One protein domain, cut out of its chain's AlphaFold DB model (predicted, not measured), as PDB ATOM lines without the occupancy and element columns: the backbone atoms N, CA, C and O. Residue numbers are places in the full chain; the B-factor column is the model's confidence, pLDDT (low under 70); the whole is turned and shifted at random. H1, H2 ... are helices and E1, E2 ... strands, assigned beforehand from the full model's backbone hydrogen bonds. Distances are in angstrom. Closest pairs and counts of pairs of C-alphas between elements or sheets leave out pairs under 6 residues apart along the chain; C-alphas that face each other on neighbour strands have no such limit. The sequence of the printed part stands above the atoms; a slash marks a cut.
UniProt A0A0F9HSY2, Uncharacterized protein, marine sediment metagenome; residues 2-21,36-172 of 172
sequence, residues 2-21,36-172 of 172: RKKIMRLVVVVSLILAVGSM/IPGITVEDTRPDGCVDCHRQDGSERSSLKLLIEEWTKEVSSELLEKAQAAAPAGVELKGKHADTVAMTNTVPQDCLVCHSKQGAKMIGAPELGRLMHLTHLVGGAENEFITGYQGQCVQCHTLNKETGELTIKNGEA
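AT A GLANCE: This is residues 2 to 21 and 36 to 172 of the 172 residues of an uncharacterized protein of marine sediment metagenome (UniProt A0A0F9HSY2). One helix, H1, sticks out far to one side of a separate body made of short helices and much loop, with the chain between the two not printed. In the body H4 packs crosswise on H7, the other helices are spread around with few contacts, and a small strand hairpin, E1 and E2, lies at one side. The printed part has 157 residues, with named elements in the order H1, H2, H3, H4, H5, H6, H7, H8, E1, E2; E1 and E2 form an antiparallel sheet. The class is mostly helix, though under half of the residues are in named elements. The whole is extended, with a radius of gyration of the C-alphas of 27.3 A and spans of 100 by 34 by 31 A, H1 making the length.

IN THESE COORDINATES: H1 is residues 2 to 21, 29.3 A long, beginning at C-alpha 2 at (104.340, 23.331, -4.963). After the cut and residues 36 to 48 come H2, residues 49 to 52, and H3, residues 63 to 70, 10.2 A long. H4 is residues 76 to 85, 14.2 A long. H5 is residues 108 to 114 and H6 residues 116 to 122. H7 is residues 127 to 135, 12.0 A long, beginning at C-alpha 127 at (33.469, -11.376, 31.305). H8 is residues 143 to 148. E1 is residues 156 to 158 and E2 residues 165 to 167, ending at C-alpha 167 at (42.921, -17.308, 29.132).

HOW THE PARTS SIT: H7 is the hub, touching H4, H5 and H8. H4 and H7 touch at a steep tilt of 44 degrees, opposite ways, the closest C-alphas being those of Ala 85 and Leu 130, 5.3 A. H5 and H7 only just touch, with 3 pairs of C-alphas within 8 A, the closest those of His 114 and Leu 127, 5.1 A. H7 and H8 touch only at the corner, and only just, with 3 pairs; the closest C-alphas are those of His 135 and Phe 144, 5.5 A. H5 and H6 touch only at the corner, with Cys 113 and Ala 119 closest, their C-alphas 5.7 A apart. H2 and H3 are close but not clearly touching, with the C-alphas of Val 50 and Leu 63 closest, 7.6 A apart. E1 and E2 are a hairpin, with N 157 and O 166 at 2.9 A. Every O i to N i+4 pair is within hydrogen-bond range in H1, H3, H4, H6, H7 and H8; in H5 it is 1 of 3, beside 3 of 4 O i to N i+3 pairs, and H2 is too short for one.

THE WHOLE: H1 stands free; without it the body spans 43 by 34 by 33 A. Residues 22 to 35 are not printed, and C-alphas 21 and 36 are 37.0 A apart across the cut. The link from H4 to H5, 22 residues, is long. Residues 105 to 106 pair antiparallel with residues 170 to 171. The mean pLDDT of the printed part is 88.6, and residues 2 to 21 and 57 to 60 are under 70.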
ATOM      1  N   ARG A   2     105.062  23.005  -6.222       58.69
ATOM      2  CA  ARG A   2     104.340  23.331  -4.963       58.69
ATOM      3  C   ARG A   2     102.811  23.502  -5.076       58.69
ATOM      4  O   ARG A   2     102.081  22.966  -4.256       58.69
ATOM      5  N   LYS A   3     102.308  24.177  -6.119       52.47
ATOM      6  CA  LYS A   3     100.855  24.399  -6.313       52.47
ATOM      7  C   LYS A   3     100.059  23.117  -6.617       52.47
ATOM      8  O   LYS A   3      98.881  23.055  -6.293       52.47
ATOM      9  N   LYS A   4     100.688  22.100  -7.226       56.44
ATOM     10  CA  LYS A   4     100.043  20.805  -7.522       56.44
ATOM     11  C   LYS A   4      99.947  19.936  -6.261       56.44
ATOM     12  O   LYS A   4      98.910  19.332  -6.028       56.44
ATOM     13  N   ILE A   5     100.982  19.971  -5.420       63.44
ATOM     14  CA  ILE A   5     101.027  19.263  -4.131       63.44
ATOM     15  C   ILE A   5      99.987  19.845  -3.162       63.44
ATOM     16  O   ILE A   5      99.232  19.100  -2.554       63.44
ATOM     17  N   MET A   6      99.861  21.175  -3.095       55.47
ATOM     18  CA  MET A   6      98.895  21.830  -2.205       55.47
ATOM     19  C   MET A   6      97.431  21.557  -2.593       55.47
ATOM     20  O   MET A   6      96.587  21.397  -1.720       55.47
ATOM     21  N   ARG A   7      97.128  21.431  -3.894       64.56
ATOM     22  CA  ARG A   7      95.788  21.031  -4.364       64.56
ATOM     23  C   ARG A   7      95.471  19.568  -4.049       64.56
ATOM     24  O   ARG A   7      94.343  19.274  -3.681       64.56
ATOM     25  N   LEU A   8      96.458  18.678  -4.152       62.25
ATOM     26  CA  LEU A   8      96.288  17.263  -3.819       62.25
ATOM     27  C   LEU A   8      96.009  17.070  -2.319       62.25
ATOM     28  O   LEU A   8      95.102  16.331  -1.961       62.25
ATOM     29  N   VAL A   9      96.733  17.789  -1.453       65.38
ATOM     30  CA  VAL A   9      96.543  17.727   0.008       65.38
ATOM     31  C   VAL A   9      95.153  18.226   0.410       65.38
ATOM     32  O   VAL A   9      94.476  17.551   1.175       65.38
ATOM     33  N   VAL A  10      94.679  19.340  -0.157       65.75
ATOM     34  CA  VAL A  10      93.336  19.872   0.149       65.75
ATOM     35  C   VAL A  10      92.228  18.914  -0.295       65.75
ATOM     36  O   VAL A  10      91.280  18.702   0.454       65.75
ATOM     37  N   VAL A  11      92.350  18.296  -1.475       66.44
ATOM     38  CA  VAL A  11      91.353  17.332  -1.976       66.44
ATOM     39  C   VAL A  11      91.336  16.057  -1.127       66.44
ATOM     40  O   VAL A  11      90.262  15.587  -0.767       66.44
ATOM     41  N   VAL A  12      92.502  15.532  -0.742       65.12
ATOM     42  CA  VAL A  12      92.595  14.342   0.123       65.12
ATOM     43  C   VAL A  12      92.046  14.625   1.526       65.12
ATOM     44  O   VAL A  12      91.299  13.808   2.060       65.12
ATOM     45  N   SER A  13      92.331  15.798   2.103       61.06
ATOM     46  CA  SER A  13      91.760  16.211   3.391       61.06
ATOM     47  C   SER A  13      90.241  16.403   3.332       61.06
ATOM     48  O   SER A  13      89.556  16.030   4.282       61.06
ATOM     49  N   LEU A  14      89.694  16.916   2.222       59.47
ATOM     50  CA  LEU A  14      88.243  17.024   2.039       59.47
ATOM     51  C   LEU A  14      87.575  15.644   1.933       59.47
ATOM     52  O   LEU A  14      86.531  15.424   2.539       59.47
ATOM     53  N   ILE A  15      88.185  14.699   1.212       60.00
ATOM     54  CA  ILE A  15      87.658  13.330   1.067       60.00
ATOM     55  C   ILE A  15      87.675  12.587   2.413       60.00
ATOM     56  O   ILE A  15      86.710  11.904   2.747       60.00
ATOM     57  N   LEU A  16      88.723  12.768   3.226       58.75
ATOM     58  CA  LEU A  16      88.809  12.192   4.576       58.75
ATOM     59  C   LEU A  16      87.779  12.794   5.549       58.75
ATOM     60  O   LEU A  16      87.205  12.064   6.360       58.75
ATOM     61  N   ALA A  17      87.501  14.099   5.454       58.03
ATOM     62  CA  ALA A  17      86.476  14.765   6.265       58.03
ATOM     63  C   ALA A  17      85.046  14.331   5.886       58.03
ATOM     64  O   ALA A  17      84.196  14.156   6.754       58.03
ATOM     65  N   VAL A  18      84.780  14.094   4.597       57.03
ATOM     66  CA  VAL A  18      83.478  13.580   4.140       57.03
ATOM     67  C   VAL A  18      83.312  12.101   4.504       57.03
ATOM     68  O   VAL A  18      82.249  11.707   4.973       57.03
ATOM     69  N   GLY A  19      84.364  11.283   4.379       54.31
ATOM     70  CA  GLY A  19      84.324   9.861   4.749       54.31
ATOM     71  C   GLY A  19      84.059   9.610   6.239       54.31
ATOM     72  O   GLY A  19      83.392   8.639   6.591       54.31
ATOM     73  N   SER A  20      84.509  10.511   7.117       53.53
ATOM     74  CA  SER A  20      84.252  10.432   8.563       53.53
ATOM     75  C   SER A  20      82.841  10.889   8.961       53.53
ATOM     76  O   SER A  20      82.315  10.396   9.954       53.53
ATOM     77  N   MET A  21      82.175  11.737   8.167       52.50
ATOM     78  CA  MET A  21      80.762  12.090   8.384       52.50
ATOM     79  C   MET A  21      79.788  10.955   8.027       52.50
ATOM     80  O   MET A  21      78.738  10.850   8.653       52.50
ATOM     81  N   ILE A  36      57.895  -9.097  25.856       91.62
ATOM     82  CA  ILE A  36      56.544  -9.653  25.905       91.62
ATOM     83  C   ILE A  36      56.602 -10.920  26.776       91.62
ATOM     84  O   ILE A  36      57.186 -11.920  26.335       91.62
ATOM     85  N   PRO A  37      56.031 -10.893  27.996       93.38
ATOM     86  CA  PRO A  37      55.997 -12.040  28.902       93.38
ATOM     87  C   PRO A  37      55.439 -13.304  28.247       93.38
ATOM     88  O   PRO A  37      54.461 -13.251  27.500       93.38
ATOM     89  N   GLY A  38      56.109 -14.434  28.477       92.62
ATOM     90  CA  GLY A  38      55.774 -15.733  27.885       92.62
ATOM     91  C   GLY A  38      56.164 -15.895  26.411       92.62
ATOM     92  O   GLY A  38      56.064 -16.998  25.869       92.62
ATOM     93  N   ILE A  39      56.647 -14.834  25.750       92.69
ATOM     94  CA  ILE A  39      57.019 -14.849  24.328       92.69
ATOM     95  C   ILE A  39      58.506 -14.577  24.134       92.69
ATOM     96  O   ILE A  39      59.217 -15.467  23.664       92.69
ATOM     97  N   THR A  40      58.964 -13.371  24.475       92.81
ATOM     98  CA  THR A  40      60.368 -12.946  24.331       92.81
ATOM     99  C   THR A  40      61.107 -12.892  25.664       92.81
ATOM    100  O   THR A  40      62.335 -12.899  25.671       92.81
ATOM    101  N   VAL A  41      60.375 -12.887  26.783       93.31
ATOM    102  CA  VAL A  41      60.912 -12.974  28.147       93.31
ATOM    103  C   VAL A  41      60.094 -13.959  28.985       93.31
ATOM    104  O   VAL A  41      59.013 -14.386  28.569       93.31
ATOM    105  N   GLU A  42      60.612 -14.325  30.158       94.88
ATOM    106  CA  GLU A  42      59.905 -15.172  31.123       94.88
ATOM    107  C   GLU A  42      58.531 -14.591  31.483       94.88
ATOM    108  O   GLU A  42      58.347 -13.375  31.597       94.88
ATOM    109  N   ASP A  43      57.547 -15.474  31.625       94.75
ATOM    110  CA  ASP A  43      56.210 -15.090  32.047       94.75
ATOM    111  C   ASP A  43      56.169 -14.901  33.560       94.75
ATOM    112  O   ASP A  43      56.140 -15.858  34.327       94.75
ATOM    113  N   THR A  44      56.154 -13.648  33.999       92.69
ATOM    114  CA  THR A  44      56.075 -13.326  35.426       92.69
ATOM    115  C   THR A  44      54.663 -13.455  35.998       92.69
ATOM    116  O   THR A  44      54.484 -13.157  37.176       92.69
ATOM    117  N   ARG A  45      53.659 -13.784  35.167       94.56
ATOM    118  CA  ARG A  45      52.238 -13.851  35.539       94.56
ATOM    119  C   ARG A  45      51.554 -15.103  34.979       94.56
ATOM    120  O   ARG A  45      50.624 -14.967  34.177       94.56
ATOM    121  N   PRO A  46      52.029 -16.310  35.327       95.44
ATOM    122  CA  PRO A  46      51.508 -17.554  34.764       95.44
ATOM    123  C   PRO A  46      50.040 -17.821  35.133       95.44
ATOM    124  O   PRO A  46      49.318 -18.398  34.320       95.44
ATOM    125  N   ASP A  47      49.579 -17.328  36.286       95.31
ATOM    126  CA  ASP A  47      48.233 -17.564  36.825       95.31
ATOM    127  C   ASP A  47      47.272 -16.391  36.526       95.31
ATOM    128  O   ASP A  47      46.082 -16.408  36.855       95.31
ATOM    129  N   GLY A  48      47.778 -15.349  35.857       94.50
ATOM    130  CA  GLY A  48      47.005 -14.250  35.290       94.50
ATOM    131  C   GLY A  48      46.278 -13.418  36.344       94.50
ATOM    132  O   GLY A  48      46.879 -12.587  37.028       94.50
ATOM    133  N   CYS A  49      44.959 -13.601  36.448       93.88
ATOM    134  CA  CYS A  49      44.091 -12.801  37.313       93.88
ATOM    135  C   CYS A  49      44.576 -12.784  38.768       93.88
ATOM    136  O   CYS A  49      44.660 -11.716  39.375       93.88
ATOM    137  N   VAL A  50      44.917 -13.956  39.310       93.06
ATOM    138  CA  VAL A  50      45.248 -14.122  40.734       93.06
ATOM    139  C   VAL A  50      46.676 -13.697  41.067       93.06
ATOM    140  O   VAL A  50      46.968 -13.406  42.221       93.06
ATOM    141  N   ASP A  51      47.548 -13.531  40.068       93.19
ATOM    142  CA  ASP A  51      48.875 -12.955  40.293       93.19
ATOM    143  C   ASP A  51      48.813 -11.456  40.624       93.19
ATOM    144  O   ASP A  51      49.669 -10.942  41.350       93.19
ATOM    145  N   CYS A  52      47.813 -10.748  40.080       91.19
ATOM    146  CA  CYS A  52      47.496  -9.357  40.418       91.19
ATOM    147  C   CYS A  52      46.529  -9.258  41.603       91.19
ATOM    148  O   CYS A  52      46.764  -8.445  42.492       91.19
ATOM    149  N   HIS A  53      45.447 -10.038  41.580       91.38
ATOM    150  CA  HIS A  53      44.352  -9.993  42.550       91.38
ATOM    151  C   HIS A  53      44.519 -11.087  43.601       91.38
ATOM    152  O   HIS A  53      43.887 -12.142  43.532       91.38
ATOM    153  N   ARG A  54      45.390 -10.819  44.571       84.81
ATOM    154  CA  ARG A  54      45.902 -11.810  45.521       84.81
ATOM    155  C   ARG A  54      45.103 -11.798  46.823       84.81
ATOM    156  O   ARG A  54      44.588 -10.768  47.246       84.81
ATOM    157  N   GLN A  55      45.048 -12.939  47.511       73.00
ATOM    158  CA  GLN A  55      44.447 -13.057  48.852       73.00
ATOM    159  C   GLN A  55      45.331 -12.531  49.992       73.00
ATOM    160  O   GLN A  55      44.951 -12.618  51.157       73.00
ATOM    161  N   ASP A  56      46.502 -11.973  49.689       74.25
ATOM    162  CA  ASP A  56      47.502 -11.568  50.684       74.25
ATOM    163  C   ASP A  56      47.202 -10.234  51.392       74.25
ATOM    164  O   ASP A  56      48.016  -9.760  52.183       74.25
ATOM    165  N   GLY A  57      46.033  -9.636  51.141       60.06
ATOM    166  CA  GLY A  57      45.619  -8.379  51.765       60.06
ATOM    167  C   GLY A  57      46.344  -7.145  51.221       60.06
ATOM    168  O   GLY A  57      46.275  -6.085  51.844       60.06
ATOM    169  N   SER A  58      47.033  -7.259  50.080       66.06
ATOM    170  CA  SER A  58      47.545  -6.099  49.345       66.06
ATOM    171  C   SER A  58      46.414  -5.169  48.879       66.06
ATOM    172  O   SER A  58      45.247  -5.559  48.812       66.06
ATOM    173  N   GLU A  59      46.758  -3.925  48.511       60.22
ATOM    174  CA  GLU A  59      45.805  -2.946  47.947       60.22
ATOM    175  C   GLU A  59      45.051  -3.491  46.717       60.22
ATOM    176  O   GLU A  59      43.964  -3.026  46.382       60.22
ATOM    177  N   ARG A  60      45.593  -4.533  46.072       67.94
ATOM    178  CA  ARG A  60      44.938  -5.286  45.003       67.94
ATOM    179  C   ARG A  60      44.102  -6.410  45.602       67.94
ATOM    180  O   ARG A  60      44.527  -7.564  45.637       67.94
ATOM    181  N   SER A  61      42.905  -6.054  46.066       79.44
ATOM    182  CA  SER A  61      41.967  -6.998  46.680       79.44
ATOM    183  C   SER A  61      41.776  -8.252  45.822       79.44
ATOM    184  O   SER A  61      41.624  -8.166  44.595       79.44
ATOM    185  N   SER A  62      41.757  -9.414  46.478       87.75
ATOM    186  CA  SER A  62      41.437 -10.676  45.818       87.75
ATOM    187  C   SER A  62      40.063 -10.613  45.162       87.75
ATOM    188  O   SER A  62      39.147  -9.933  45.635       87.75
ATOM    189  N   LEU A  63      39.890 -11.373  44.083       90.12
ATOM    190  CA  LEU A  63      38.605 -11.426  43.383       90.12
ATOM    191  C   LEU A  63      37.490 -11.987  44.267       90.12
ATOM    192  O   LEU A  63      36.347 -11.559  44.149       90.12
ATOM    193  N   LYS A  64      37.826 -12.878  45.203       88.25
ATOM    194  CA  LYS A  64      36.880 -13.401  46.189       88.25
ATOM    195  C   LYS A  64      36.325 -12.301  47.099       88.25
ATOM    196  O   LYS A  64      35.113 -12.226  47.279       88.25
ATOM    197  N   LEU A  65      37.196 -11.428  47.616       88.62
ATOM    198  CA  LEU A  65      36.790 -10.289  48.448       88.62
ATOM    199  C   LEU A  65      36.001  -9.253  47.642       88.62
ATOM    200  O   LEU A  65      35.028  -8.697  48.141       88.62
ATOM    201  N   LEU A  66      36.386  -9.022  46.384       91.31
ATOM    202  CA  LEU A  66      35.642  -8.134  45.491       91.31
ATOM    203  C   LEU A  66      34.225  -8.654  45.228       91.31
ATOM    204  O   LEU A  66      33.276  -7.884  45.325       91.31
ATOM    205  N   ILE A  67      34.062  -9.952  44.957       92.31
ATOM    206  CA  ILE A  67      32.740 -10.569  44.776       92.31
ATOM    207  C   ILE A  67      31.908 -10.430  46.050       92.31
ATOM    208  O   ILE A  67      30.745 -10.039  45.958       92.31
ATOM    209  N   GLU A  68      32.495 -10.714  47.218       92.38
ATOM    210  CA  GLU A  68      31.826 -10.545  48.511       92.38
ATOM    211  C   GLU A  68      31.333  -9.105  48.704       92.38
ATOM    212  O   GLU A  68      30.178  -8.888  49.073       92.38
ATOM    213  N   GLU A  69      32.162  -8.109  48.390       92.56
ATOM    214  CA  GLU A  69      31.774  -6.702  48.488       92.56
ATOM    215  C   GLU A  69      30.679  -6.332  47.481       92.56
ATOM    216  O   GLU A  69      29.685  -5.695  47.839       92.56
ATOM    217  N   TRP A  70      30.778  -6.821  46.245       95.38
ATOM    218  CA  TRP A  70      29.780  -6.581  45.204       95.38
ATOM    219  C   TRP A  70      28.423  -7.220  45.501       95.38
ATOM    220  O   TRP A  70      27.429  -6.813  44.896       95.38
ATOM    221  N   THR A  71      28.322  -8.165  46.445       95.56
ATOM    222  CA  THR A  71      27.010  -8.625  46.947       95.56
ATOM    223  C   THR A  71      26.241  -7.515  47.663       95.56
ATOM    224  O   THR A  71      25.005  -7.483  47.645       95.56
ATOM    225  N   LYS A  72      26.965  -6.568  48.270       95.31
ATOM    226  CA  LYS A  72      26.396  -5.418  48.969       95.31
ATOM    227  C   LYS A  72      26.104  -4.315  47.968       95.31
ATOM    228  O   LYS A  72      24.943  -3.905  47.862       95.31
ATOM    229  N   GLU A  73      27.132  -3.882  47.244       95.44
ATOM    230  CA  GLU A  73      27.068  -2.790  46.278       95.44
ATOM    231  C   GLU A  73      28.285  -2.796  45.342       95.44
ATOM    232  O   GLU A  73      29.418  -3.059  45.739       95.44
ATOM    233  N   VAL A  74      28.041  -2.489  44.073       95.62
ATOM    234  CA  VAL A  74      29.068  -2.230  43.064       95.62
ATOM    235  C   VAL A  74      29.252  -0.718  42.948       95.62
ATOM    236  O   VAL A  74      28.265   0.015  42.892       95.62
ATOM    237  N   SER A  75      30.499  -0.243  42.866       94.62
ATOM    238  CA  SER A  75      30.771   1.186  42.659       94.62
ATOM    239  C   SER A  75      30.109   1.702  41.377       94.62
ATOM    240  O   SER A  75      29.964   0.968  40.400       94.62
ATOM    241  N   SER A  76      29.733   2.982  41.345       95.81
ATOM    242  CA  SER A  76      29.086   3.587  40.173       95.81
ATOM    243  C   SER A  76      29.930   3.461  38.900       95.81
ATOM    244  O   SER A  76      29.396   3.141  37.840       95.81
ATOM    245  N   GLU A  77      31.247   3.635  39.011       93.56
ATOM    246  CA  GLU A  77      32.178   3.484  37.890       93.56
ATOM    247  C   GLU A  77      32.202   2.045  37.349       93.56
ATOM    248  O   GLU A  77      32.143   1.819  36.136       93.56
ATOM    249  N   LEU A  78      32.260   1.048  38.238       95.00
ATOM    250  CA  LEU A  78      32.244  -0.349  37.814       95.00
ATOM    251  C   LEU A  78      30.867  -0.748  37.274       95.00
ATOM    252  O   LEU A  78      30.794  -1.516  36.318       95.00
ATOM    253  N   LEU A  79      29.784  -0.204  37.832       97.31
ATOM    254  CA  LEU A  79      28.431  -0.422  37.330       97.31
ATOM    255  C   LEU A  79      28.271   0.114  35.905       97.31
ATOM    256  O   LEU A  79      27.681  -0.572  35.077       97.31
ATOM    257  N   GLU A  80      28.834   1.280  35.580       96.75
ATOM    258  CA  GLU A  80      28.815   1.819  34.216       96.75
ATOM    259  C   GLU A  80      29.535   0.884  33.231       96.75
ATOM    260  O   GLU A  80      28.982   0.506  32.192       96.75
ATOM    261  N   LYS A  81      30.741   0.427  33.587       97.00
ATOM    262  CA  LYS A  81      31.512  -0.534  32.777       97.00
ATOM    263  C   LYS A  81      30.787  -1.878  32.642       97.00
ATOM    264  O   LYS A  81      30.734  -2.443  31.549       97.00
ATOM    265  N   ALA A  82      30.183  -2.371  33.722       97.44
ATOM    266  CA  ALA A  82      29.375  -3.588  33.720       97.44
ATOM    267  C   ALA A  82      28.134  -3.433  32.836       97.44
ATOM    268  O   ALA A  82      27.839  -4.315  32.033       97.44
ATOM    269  N   GLN A  83      27.447  -2.295  32.908       97.81
ATOM    270  CA  GLN A  83      26.282  -1.997  32.081       97.81
ATOM    271  C   GLN A  83      26.653  -1.942  30.593       97.81
ATOM    272  O   GLN A  83      25.908  -2.450  29.756       97.81
ATOM    273  N   ALA A  84      27.830  -1.406  30.258       97.25
ATOM    274  CA  ALA A  84      28.369  -1.403  28.896       97.25
ATOM    275  C   ALA A  84      28.819  -2.794  28.398       97.25
ATOM    276  O   ALA A  84      28.958  -3.001  27.189       97.25
ATOM    277  N   ALA A  85      29.054  -3.745  29.305       97.75
ATOM    278  CA  ALA A  85      29.335  -5.148  28.996       97.75
ATOM    279  C   ALA A  85      28.084  -6.047  29.035       97.75
ATOM    280  O   ALA A  85      28.168  -7.229  28.688       97.75
ATOM    281  N   ALA A  86      26.936  -5.516  29.465       97.38
ATOM    282  CA  ALA A  86      25.693  -6.260  29.591       97.38
ATOM    283  C   ALA A  86      25.046  -6.554  28.221       97.38
ATOM    284  O   ALA A  86      25.213  -5.791  27.264       97.38
ATOM    285  N   PRO A  87      24.272  -7.650  28.105       95.19
ATOM    286  CA  PRO A  87      23.436  -7.904  26.943       95.19
ATOM    287  C   PRO A  87      22.474  -6.740  26.682       95.19
ATOM    288  O   PRO A  87      21.983  -6.094  27.607       95.19
ATOM    289  N   ALA A  88      22.160  -6.493  25.410       92.44
ATOM    290  CA  ALA A  88      21.229  -5.432  25.037       92.44
ATOM    291  C   ALA A  88      19.865  -5.605  25.733       92.44
ATOM    292  O   ALA A  88      19.299  -6.700  25.738       92.44
ATOM    293  N   GLY A  89      19.336  -4.514  26.290       93.62
ATOM    294  CA  GLY A  89      18.054  -4.499  27.001       93.62
ATOM    295  C   GLY A  89      18.113  -4.975  28.457       93.62
ATOM    296  O   GLY A  89      17.078  -4.992  29.116       93.62
ATOM    297  N   VAL A  90      19.291  -5.342  28.968       95.56
ATOM    298  CA  VAL A  90      19.504  -5.619  30.394       95.56
ATOM    299  C   VAL A  90      19.849  -4.322  31.113       95.56
ATOM    300  O   VAL A  90      20.743  -3.603  30.679       95.56
ATOM    301  N   GLU A  91      19.189  -4.064  32.237       96.12
ATOM    302  CA  GLU A  91      19.543  -3.001  33.179       96.12
ATOM    303  C   GLU A  91      20.093  -3.632  34.465       96.12
ATOM    304  O   GLU A  91      19.435  -4.467  35.095       96.12
ATOM    305  N   LEU A  92      21.316  -3.265  34.842       96.31
ATOM    306  CA  LEU A  92      21.990  -3.785  36.025       96.31
ATOM    307  C   LEU A  92      21.655  -2.945  37.260       96.31
ATOM    308  O   LEU A  92      21.672  -1.720  37.231       96.31
ATOM    309  N   LYS A  93      21.422  -3.622  38.390       91.69
ATOM    310  CA  LYS A  93      21.048  -2.987  39.669       91.69
ATOM    311  C   LYS A  93      22.229  -2.706  40.608       91.69
ATOM    312  O   LYS A  93      22.002  -2.299  41.741       91.69
ATOM    313  N   GLY A  94      23.464  -2.976  40.178       93.31
ATOM    314  CA  GLY A  94      24.663  -2.711  40.982       93.31
ATOM    315  C   GLY A  94      24.928  -3.700  42.117       93.31
ATOM    316  O   GLY A  94      25.488  -3.303  43.132       93.31
ATOM    317  N   LYS A  95      24.531  -4.973  41.972       95.06
ATOM    318  CA  LYS A  95      24.886  -6.048  42.915       95.06
ATOM    319  C   LYS A  95      25.226  -7.338  42.182       95.06
ATOM    320  O   LYS A  95      24.583  -7.664  41.183       95.06
ATOM    321  N   HIS A  96      26.197  -8.070  42.705       95.19
ATOM    322  CA  HIS A  96      26.540  -9.419  42.277       95.19
ATOM    323  C   HIS A  96      25.804 -10.455  43.142       95.19
ATOM    324  O   HIS A  96      25.515 -10.206  44.311       95.19
ATOM    325  N   ALA A  97      25.478 -11.621  42.580       94.38
ATOM    326  CA  ALA A  97      24.966 -12.732  43.382       94.38
ATOM    327  C   ALA A  97      26.071 -13.264  44.312       94.38
ATOM    328  O   ALA A  97      27.245 -13.222  43.954       94.38
ATOM    329  N   ASP A  98      25.731 -13.791  45.487       94.69
ATOM    330  CA  ASP A  98      26.753 -14.413  46.331       94.69
ATOM    331  C   ASP A  98      27.222 -15.739  45.711       94.69
ATOM    332  O   ASP A  98      26.503 -16.739  45.700       94.69
ATOM    333  N   THR A  99      28.435 -15.715  45.161       93.56
ATOM    334  CA  THR A  99      29.118 -16.864  44.554       93.56
ATOM    335  C   THR A  99      30.505 -17.071  45.161       93.56
ATOM    336  O   THR A  99      31.363 -17.715  44.554       93.56
ATOM    337  N   VAL A 100      30.755 -16.532  46.361       91.12
ATOM    338  CA  VAL A 100      32.072 -16.578  47.021       91.12
ATOM    339  C   VAL A 100      32.544 -18.022  47.208       91.12
ATOM    340  O   VAL A 100      33.699 -18.342  46.938       91.12
ATOM    341  N   ALA A 101      31.637 -18.922  47.596       91.69
ATOM    342  CA  ALA A 101      31.928 -20.349  47.759       91.69
ATOM    343  C   ALA A 101      32.177 -21.095  46.430       91.69
ATOM    344  O   ALA A 101      32.712 -22.202  46.438       91.69
ATOM    345  N   MET A 102      31.789 -20.505  45.295       91.12
ATOM    346  CA  MET A 102      31.963 -21.080  43.956       91.12
ATOM    347  C   MET A 102      33.238 -20.594  43.259       91.12
ATOM    348  O   MET A 102      33.509 -21.042  42.153       91.12
ATOM    349  N   THR A 103      33.994 -19.675  43.864       90.31
ATOM    350  CA  THR A 103      35.159 -19.037  43.236       90.31
ATOM    351  C   THR A 103      36.442 -19.696  43.740       90.31
ATOM    352  O   THR A 103      36.974 -19.282  44.768       90.31
ATOM    353  N   ASN A 104      36.912 -20.732  43.041       91.00
ATOM    354  CA  ASN A 104      38.123 -21.486  43.390       91.00
ATOM    355  C   ASN A 104      39.173 -21.450  42.272       91.00
ATOM    356  O   ASN A 104      40.362 -21.400  42.550       91.00
ATOM    357  N   THR A 105      38.760 -21.479  41.005       93.75
ATOM    358  CA  THR A 105      39.633 -21.368  39.831       93.75
ATOM    359  C   THR A 105      39.207 -20.173  38.992       93.75
ATOM    360  O   THR A 105      38.185 -20.186  38.303       93.75
ATOM    361  N   VAL A 106      40.010 -19.120  39.018       93.50
ATOM    362  CA  VAL A 106      39.736 -17.875  38.300       93.50
ATOM    363  C   VAL A 106      40.489 -17.871  36.974       93.50
ATOM    364  O   VAL A 106      41.647 -18.270  36.961       93.50
ATOM    365  N   PRO A 107      39.891 -17.390  35.867       94.75
ATOM    366  CA  PRO A 107      38.511 -16.915  35.725       94.75
ATOM    367  C   PRO A 107      37.525 -18.026  35.326       94.75
ATOM    368  O   PRO A 107      36.382 -17.733  34.976       94.75
ATOM    369  N   GLN A 108      37.954 -19.290  35.334       95.56
ATOM    370  CA  GLN A 108      37.165 -20.414  34.830       95.56
ATOM    371  C   GLN A 108      35.786 -20.517  35.497       95.56
ATOM    372  O   GLN A 108      34.780 -20.679  34.804       95.56
ATOM    373  N   ASP A 109      35.724 -20.346  36.815       95.62
ATOM    374  CA  ASP A 109      34.470 -20.387  37.570       95.62
ATOM    375  C   ASP A 109      33.576 -19.182  37.251       95.62
ATOM    376  O   ASP A 109      32.357 -19.310  37.132       95.62
ATOM    377  N   CYS A 110      34.172 -18.011  37.005       95.56
ATOM    378  CA  CYS A 110      33.442 -16.812  36.596       95.56
ATOM    379  C   CYS A 110      32.740 -17.029  35.244       95.56
ATOM    380  O   CYS A 110      31.606 -16.591  35.036       95.56
ATOM    381  N   LEU A 111      33.396 -17.737  34.318       96.00
ATOM    382  CA  LEU A 111      32.886 -18.000  32.970       96.00
ATOM    383  C   LEU A 111      31.674 -18.940  32.940       96.00
ATOM    384  O   LEU A 111      30.938 -18.926  31.948       96.00
ATOM    385  N   VAL A 112      31.402 -19.690  34.014       95.19
ATOM    386  CA  VAL A 112      30.168 -20.490  34.142       95.19
ATOM    387  C   VAL A 112      28.938 -19.609  33.917       95.19
ATOM    388  O   VAL A 112      28.034 -19.972  33.163       95.19
ATOM    389  N   CYS A 113      28.948 -18.407  34.500       96.56
ATOM    390  CA  CYS A 113      27.866 -17.434  34.384       96.56
ATOM    391  C   CYS A 113      28.186 -16.303  33.404       96.56
ATOM    392  O   CYS A 113      27.287 -15.841  32.710       96.56
ATOM    393  N   HIS A 114      29.445 -15.881  33.301       96.81
ATOM    394  CA  HIS A 114      29.845 -14.712  32.515       96.81
ATOM    395  C   HIS A 114      30.429 -15.043  31.132       96.81
ATOM    396  O   HIS A 114      30.955 -14.160  30.455       96.81
ATOM    397  N   SER A 115      30.324 -16.291  30.662       96.75
ATOM    398  CA  SER A 115      30.551 -16.603  29.242       96.75
ATOM    399  C   SER A 115      29.531 -15.887  28.356       96.75
ATOM    400  O   SER A 115      28.428 -15.583  28.795       96.75
ATOM    401  N   LYS A 116      29.828 -15.695  27.066       94.38
ATOM    402  CA  LYS A 116      28.896 -15.055  26.115       94.38
ATOM    403  C   LYS A 116      27.471 -15.630  26.163       94.38
ATOM    404  O   LYS A 116      26.499 -14.878  26.096       94.38
ATOM    405  N   GLN A 117      27.346 -16.955  26.256       95.19
ATOM    406  CA  GLN A 117      26.045 -17.619  26.331       95.19
ATOM    407  C   GLN A 117      25.459 -17.558  27.747       95.19
ATOM    408  O   GLN A 117      24.285 -17.220  27.882       95.19
ATOM    409  N   GLY A 118      26.255 -17.840  28.787       95.88
ATOM    410  CA  GLY A 118      25.824 -17.748  30.189       95.88
ATOM    411  C   GLY A 118      25.281 -16.364  30.529       95.88
ATOM    412  O   GLY A 118      24.133 -16.231  30.950       95.88
ATOM    413  N   ALA A 119      26.063 -15.338  30.201       96.44
ATOM    414  CA  ALA A 119      25.787 -13.932  30.452       96.44
ATOM    415  C   ALA A 119      24.456 -13.511  29.822       96.44
ATOM    416  O   ALA A 119      23.600 -12.913  30.474       96.44
ATOM    417  N   LYS A 120      24.234 -13.914  28.565       95.12
ATOM    418  CA  LYS A 120      22.980 -13.663  27.851       95.12
ATOM    419  C   LYS A 120      21.775 -14.334  28.515       95.12
ATOM    420  O   LYS A 120      20.700 -13.744  28.514       95.12
ATOM    421  N   MET A 121      21.926 -15.549  29.041       94.69
ATOM    422  CA  MET A 121      20.815 -16.295  29.646       94.69
ATOM    423  C   MET A 121      20.359 -15.696  30.975       94.69
ATOM    424  O   MET A 121      19.161 -15.672  31.239       94.69
ATOM    425  N   ILE A 122      21.295 -15.218  31.793       94.00
ATOM    426  CA  ILE A 122      20.993 -14.718  33.143       94.00
ATOM    427  C   ILE A 122      20.890 -13.189  33.221       94.00
ATOM    428  O   ILE A 122      20.565 -12.656  34.277       94.00
ATOM    429  N   GLY A 123      21.178 -12.480  32.126       94.81
ATOM    430  CA  GLY A 123      21.223 -11.018  32.113       94.81
ATOM    431  C   GLY A 123      22.412 -10.452  32.896       94.81
ATOM    432  O   GLY A 123      22.259  -9.482  33.631       94.81
ATOM    433  N   ALA A 124      23.588 -11.061  32.755       95.56
ATOM    434  CA  ALA A 124      24.835 -10.606  33.373       95.56
ATOM    435  C   ALA A 124      25.798 -10.037  32.316       95.56
ATOM    436  O   ALA A 124      25.666 -10.382  31.143       95.56
ATOM    437  N   PRO A 125      26.776  -9.192  32.691       97.19
ATOM    438  CA  PRO A 125      27.830  -8.750  31.777       97.19
ATOM    439  C   PRO A 125      28.703  -9.909  31.288       97.19
ATOM    440  O   PRO A 125      28.989 -10.837  32.039       97.19
ATOM    441  N   GLU A 126      29.157  -9.853  30.038       97.69
ATOM    442  CA  GLU A 126      30.123 -10.825  29.510       97.69
ATOM    443  C   GLU A 126      31.530 -10.528  30.053       97.69
ATOM    444  O   GLU A 126      31.974  -9.374  30.040       97.69
ATOM    445  N   LEU A 127      32.227 -11.557  30.552       96.88
ATOM    446  CA  LEU A 127      33.469 -11.376  31.305       96.88
ATOM    447  C   LEU A 127      34.571 -10.745  30.459       96.88
ATOM    448  O   LEU A 127      35.203  -9.795  30.909       96.88
ATOM    449  N   GLY A 128      34.798 -11.242  29.241       95.94
ATOM    450  CA  GLY A 128      35.855 -10.744  28.366       95.94
ATOM    451  C   GLY A 128      35.676  -9.260  28.059       95.94
ATOM    452  O   GLY A 128      36.609  -8.469  28.202       95.94
ATOM    453  N   ARG A 129      34.454  -8.842  27.715       97.19
ATOM    454  CA  ARG A 129      34.123  -7.435  27.488       97.19
ATOM    455  C   ARG A 129      34.322  -6.596  28.743       97.19
ATOM    456  O   ARG A 129      34.916  -5.525  28.637       97.19
ATOM    457  N   LEU A 130      33.858  -7.062  29.902       97.44
ATOM    458  CA  LEU A 130      34.032  -6.339  31.161       97.44
ATOM    459  C   LEU A 130      35.515  -6.182  31.519       97.44
ATOM    460  O   LEU A 130      35.950  -5.078  31.832       97.44
ATOM    461  N   MET A 131      36.312  -7.246  31.407       96.31
ATOM    462  CA  MET A 131      37.747  -7.202  31.702       96.31
ATOM    463  C   MET A 131      38.480  -6.209  30.804       96.31
ATOM    464  O   MET A 131      39.260  -5.403  31.312       96.31
ATOM    465  N   HIS A 132      38.178  -6.192  29.504       97.06
ATOM    466  CA  HIS A 132      38.744  -5.199  28.592       97.06
ATOM    467  C   HIS A 132      38.311  -3.768  28.939       97.06
ATOM    468  O   HIS A 132      39.140  -2.866  28.906       97.06
ATOM    469  N   LEU A 133      37.049  -3.537  29.309       96.69
ATOM    470  CA  LEU A 133      36.592  -2.201  29.717       96.69
ATOM    471  C   LEU A 133      37.250  -1.726  31.019       96.69
ATOM    472  O   LEU A 133      37.521  -0.538  31.169       96.69
ATOM    473  N   THR A 134      37.530  -2.636  31.948       94.44
ATOM    474  CA  THR A 134      38.159  -2.292  33.229       94.44
ATOM    475  C   THR A 134      39.672  -2.087  33.102       94.44
ATOM    476  O   THR A 134      40.209  -1.182  33.734       94.44
ATOM    477  N   HIS A 135      40.360  -2.856  32.251       95.44
ATOM    478  CA  HIS A 135      41.830  -2.855  32.181       95.44
ATOM    479  C   HIS A 135      42.412  -2.151  30.947       95.44
ATOM    480  O   HIS A 135      43.580  -1.790  30.951       95.44
ATOM    481  N   LEU A 136      41.638  -1.945  29.879       95.81
ATOM    482  CA  LEU A 136      42.151  -1.406  28.607       95.81
ATOM    483  C   LEU A 136      41.508  -0.072  28.203       95.81
ATOM    484  O   LEU A 136      41.738   0.410  27.094       95.81
ATOM    485  N   VAL A 137      40.722   0.552  29.085       94.31
ATOM    486  CA  VAL A 137      40.078   1.857  28.848       94.31
ATOM    487  C   VAL A 137      40.471   2.845  29.947       94.31
ATOM    488  O   VAL A 137      40.563   2.475  31.113       94.31
ATOM    489  N   GLY A 138      40.701   4.109  29.578       90.50
ATOM    490  CA  GLY A 138      41.096   5.191  30.499       90.50
ATOM    491  C   GLY A 138      42.461   5.813  30.186       90.50
ATOM    492  O   GLY A 138      42.783   6.882  30.691       90.50
ATOM    493  N   GLY A 139      43.249   5.194  29.300       91.62
ATOM    494  CA  GLY A 139      44.537   5.740  28.867       91.62
ATOM    495  C   GLY A 139      45.522   5.876  30.029       91.62
ATOM    496  O   GLY A 139      45.786   4.899  30.723       91.62
ATOM    497  N   ALA A 140      46.062   7.080  30.231       93.00
ATOM    498  CA  ALA A 140      47.067   7.355  31.260       93.00
ATOM    499  C   ALA A 140      46.553   7.183  32.702       93.00
ATOM    500  O   ALA A 140      47.354   6.945  33.596       93.00
ATOM    501  N   GLU A 141      45.240   7.251  32.920       91.94
ATOM    502  CA  GLU A 141      44.634   7.042  34.243       91.94
ATOM    503  C   GLU A 141      44.411   5.552  34.559       91.94
ATOM    504  O   GLU A 141      44.045   5.191  35.672       91.94
ATOM    505  N   ASN A 142      44.601   4.659  33.581       92.94
ATOM    506  CA  ASN A 142      44.408   3.231  33.792       92.94
ATOM    507  C   ASN A 142      45.706   2.584  34.300       92.94
ATOM    508  O   ASN A 142      46.696   2.495  33.568       92.94
ATOM    509  N   GLU A 143      45.682   2.080  35.534       90.81
ATOM    510  CA  GLU A 143      46.831   1.426  36.176       90.81
ATOM    511  C   GLU A 143      47.354   0.213  35.401       90.81
ATOM    512  O   GLU A 143      48.553  -0.070  35.414       90.81
ATOM    513  N   PHE A 144      46.478  -0.511  34.700       93.81
ATOM    514  CA  PHE A 144      46.916  -1.638  33.893       93.81
ATOM    515  C   PHE A 144      47.681  -1.176  32.650       93.81
ATOM    516  O   PHE A 144      48.727  -1.737  32.318       93.81
ATOM    517  N   ILE A 145      47.203  -0.127  31.979       94.94
ATOM    518  CA  ILE A 145      47.894   0.444  30.819       94.94
ATOM    519  C   ILE A 145      49.248   1.025  31.235       94.94
ATOM    520  O   ILE A 145      50.247   0.762  30.571       94.94
ATOM    521  N   THR A 146      49.310   1.779  32.329       94.25
ATOM    522  CA  THR A 146      50.558   2.424  32.764       94.25
ATOM    523  C   THR A 146      51.549   1.447  33.392       94.25
ATOM    524  O   THR A 146      52.748   1.558  33.143       94.25
ATOM    525  N   GLY A 147      51.069   0.462  34.154       91.56
ATOM    526  CA  GLY A 147      51.911  -0.530  34.826       91.56
ATOM    527  C   GLY A 147      52.334  -1.701  33.937       91.56
ATOM    528  O   GLY A 147      53.441  -2.213  34.082       91.56
ATOM    529  N   TYR A 148      51.474  -2.117  33.003       92.56
ATOM    530  CA  TYR A 148      51.670  -3.332  32.199       92.56
ATOM    531  C   TYR A 148      51.576  -3.095  30.690       92.56
ATOM    532  O   TYR A 148      51.517  -4.051  29.916       92.56
ATOM    533  N   GLN A 149      51.576  -1.833  30.251       92.19
ATOM    534  CA  GLN A 149      51.613  -1.434  28.837       92.19
ATOM    535  C   GLN A 149      50.443  -1.987  28.005       92.19
ATOM    536  O   GLN A 149      50.552  -2.123  26.787       92.19
ATOM    537  N   GLY A 150      49.328  -2.350  28.648       93.50
ATOM    538  CA  GLY A 150      48.187  -2.947  27.954       93.50
ATOM    539  C   GLY A 150      48.472  -4.336  27.363       93.50
ATOM    540  O   GLY A 150      47.787  -4.754  26.432       93.50
ATOM    541  N   GLN A 151      49.496  -5.047  27.845       94.44
ATOM    542  CA  GLN A 151      49.911  -6.321  27.259       94.44
ATOM    543  C   GLN A 151      48.867  -7.423  27.490       94.44
ATOM    544  O   GLN A 151      48.659  -7.877  28.613       94.44
ATOM    545  N   CYS A 152      48.265  -7.930  26.410       95.00
ATOM    546  CA  CYS A 152      47.251  -8.993  26.470       95.00
ATOM    547  C   CYS A 152      47.765 -10.260  27.170       95.00
ATOM    548  O   CYS A 152      47.002 -10.969  27.822       95.00
ATOM    549  N   VAL A 153      49.071 -10.526  27.057       95.56
ATOM    550  CA  VAL A 153      49.727 -11.706  27.634       95.56
ATOM    551  C   VAL A 153      49.779 -11.702  29.165       95.56
ATOM    552  O   VAL A 153      50.145 -12.703  29.765       95.56
ATOM    553  N   GLN A 154      49.380 -10.611  29.825       95.56
ATOM    554  CA  GLN A 154      49.200 -10.608  31.281       95.56
ATOM    555  C   GLN A 154      48.004 -11.469  31.711       95.56
ATOM    556  O   GLN A 154      47.993 -11.996  32.817       95.56
ATOM    557  N   CYS A 155      47.009 -11.642  30.834       96.19
ATOM    558  CA  CYS A 155      45.828 -12.477  31.087       96.19
ATOM    559  C   CYS A 155      45.724 -13.659  30.121       96.19
ATOM    560  O   CYS A 155      45.055 -14.645  30.424       96.19
ATOM    561  N   HIS A 156      46.362 -13.560  28.958       97.12
ATOM    562  CA  HIS A 156      46.310 -14.577  27.923       97.12
ATOM    563  C   HIS A 156      47.636 -15.306  27.750       97.12
ATOM    564  O   HIS A 156      48.707 -14.727  27.907       97.12
ATOM    565  N   THR A 157      47.557 -16.557  27.322       95.69
ATOM    566  CA  THR A 157      48.705 -17.292  26.790       95.69
ATOM    567  C   THR A 157      48.566 -17.368  25.279       95.69
ATOM    568  O   THR A 157      47.494 -17.699  24.779       95.69
ATOM    569  N   LEU A 158      49.639 -17.066  24.546       94.75
ATOM    570  CA  LEU A 158      49.702 -17.256  23.098       94.75
ATOM    571  C   LEU A 158      50.443 -18.556  22.789       94.75
ATOM    572  O   LEU A 158      51.630 -18.696  23.088       94.75
ATOM    573  N   ASN A 159      49.760 -19.486  22.134       93.31
ATOM    574  CA  ASN A 159      50.417 -20.627  21.526       93.31
ATOM    575  C   ASN A 159      51.205 -20.145  20.296       93.31
ATOM    576  O   ASN A 159      50.627 -19.708  19.303       93.31
ATOM    577  N   LYS A 160      52.539 -20.221  20.359       90.56
ATOM    578  CA  LYS A 160      53.434 -19.730  19.296       90.56
ATOM    579  C   LYS A 160      53.391 -20.567  18.015       90.56
ATOM    580  O   LYS A 160      53.807 -20.077  16.972       90.56
ATOM    581  N   GLU A 161      52.912 -21.804  18.093       94.25
ATOM    582  CA  GLU A 161      52.807 -22.702  16.942       94.25
ATOM    583  C   GLU A 161      51.482 -22.504  16.202       94.25
ATOM    584  O   GLU A 161      51.460 -22.473  14.973       94.25
ATOM    585  N   THR A 162      50.379 -22.341  16.940       95.88
ATOM    586  CA  THR A 162      49.027 -22.258  16.358       95.88
ATOM    587  C   THR A 162      48.495 -20.832  16.235       95.88
ATOM    588  O   THR A 162      47.558 -20.593  15.476       95.88
ATOM    589  N   GLY A 163      49.063 -19.880  16.978       93.19
ATOM    590  CA  GLY A 163      48.544 -18.517  17.106       93.19
ATOM    591  C   GLY A 163      47.311 -18.400  18.009       93.19
ATOM    592  O   GLY A 163      46.706 -17.331  18.079       93.19
ATOM    593  N   GLU A 164      46.913 -19.476  18.689       95.88
ATOM    594  CA  GLU A 164      45.751 -19.486  19.577       95.88
ATOM    595  C   GLU A 164      46.018 -18.699  20.866       95.88
ATOM    596  O   GLU A 164      47.072 -18.849  21.487       95.88
ATOM    597  N   LEU A 165      45.040 -17.893  21.284       94.38
ATOM    598  CA  LEU A 165      45.030 -17.235  22.588       94.38
ATOM    599  C   LEU A 165      44.091 -17.978  23.536       94.38
ATOM    600  O   LEU A 165      42.895 -18.091  23.268       94.38
ATOM    601  N   THR A 166      44.617 -18.403  24.677       94.88
ATOM    602  CA  THR A 166      43.833 -18.948  25.790       94.88
ATOM    603  C   THR A 166      43.876 -17.991  26.972       94.88
ATOM    604  O   THR A 166      44.714 -17.091  27.016       94.88
ATOM    605  N   ILE A 167      42.932 -18.111  27.904       95.94
ATOM    606  CA  ILE A 167      42.921 -17.308  29.132       95.94
ATOM    607  C   ILE A 167      43.666 -18.100  30.207       95.94
ATOM    608  O   ILE A 167      43.387 -19.285  30.391       95.94
ATOM    609  N   LYS A 168      44.606 -17.451  30.892       96.62
ATOM    610  CA  LYS A 168      45.322 -18.024  32.036       96.62
ATOM    611  C   LYS A 168      44.368 -18.253  33.199       96.62
ATOM    612  O   LYS A 168      43.399 -17.510  33.357       96.62
ATOM    613  N   ASN A 169      44.651 -19.257  34.015       94.75
ATOM    614  CA  ASN A 169      43.856 -19.576  35.187       94.75
ATOM    615  C   ASN A 169      44.734 -19.844  36.408       94.75
ATOM    616  O   ASN A 169      45.851 -20.324  36.273       94.75
ATOM    617  N   GLY A 170      44.190 -19.576  37.590       93.19
ATOM    618  CA  GLY A 170      44.868 -19.818  38.856       93.19
ATOM    619  C   GLY A 170      43.897 -20.057  40.003       93.19
ATOM    620  O   GLY A 170      42.690 -19.816  39.880       93.19
ATOM    621  N   GLU A 171      44.438 -20.557  41.110       91.62
ATOM    622  CA  GLU A 171      43.683 -20.785  42.341       91.62
ATOM    623  C   GLU A 171      43.365 -19.446  43.021       91.62
ATOM    624  O   GLU A 171      44.234 -18.581  43.155       91.62
ATOM    625  N   ALA A 172      42.089 -19.264  43.357       83.06
ATOM    626  CA  ALA A 172      41.510 -18.009  43.820       83.06
ATOM    627  C   ALA A 172      41.835 -17.686  45.269       83.06
ATOM    628  O   ALA A 172      41.819 -18.598  46.126       83.06
TER     629      ALA A 172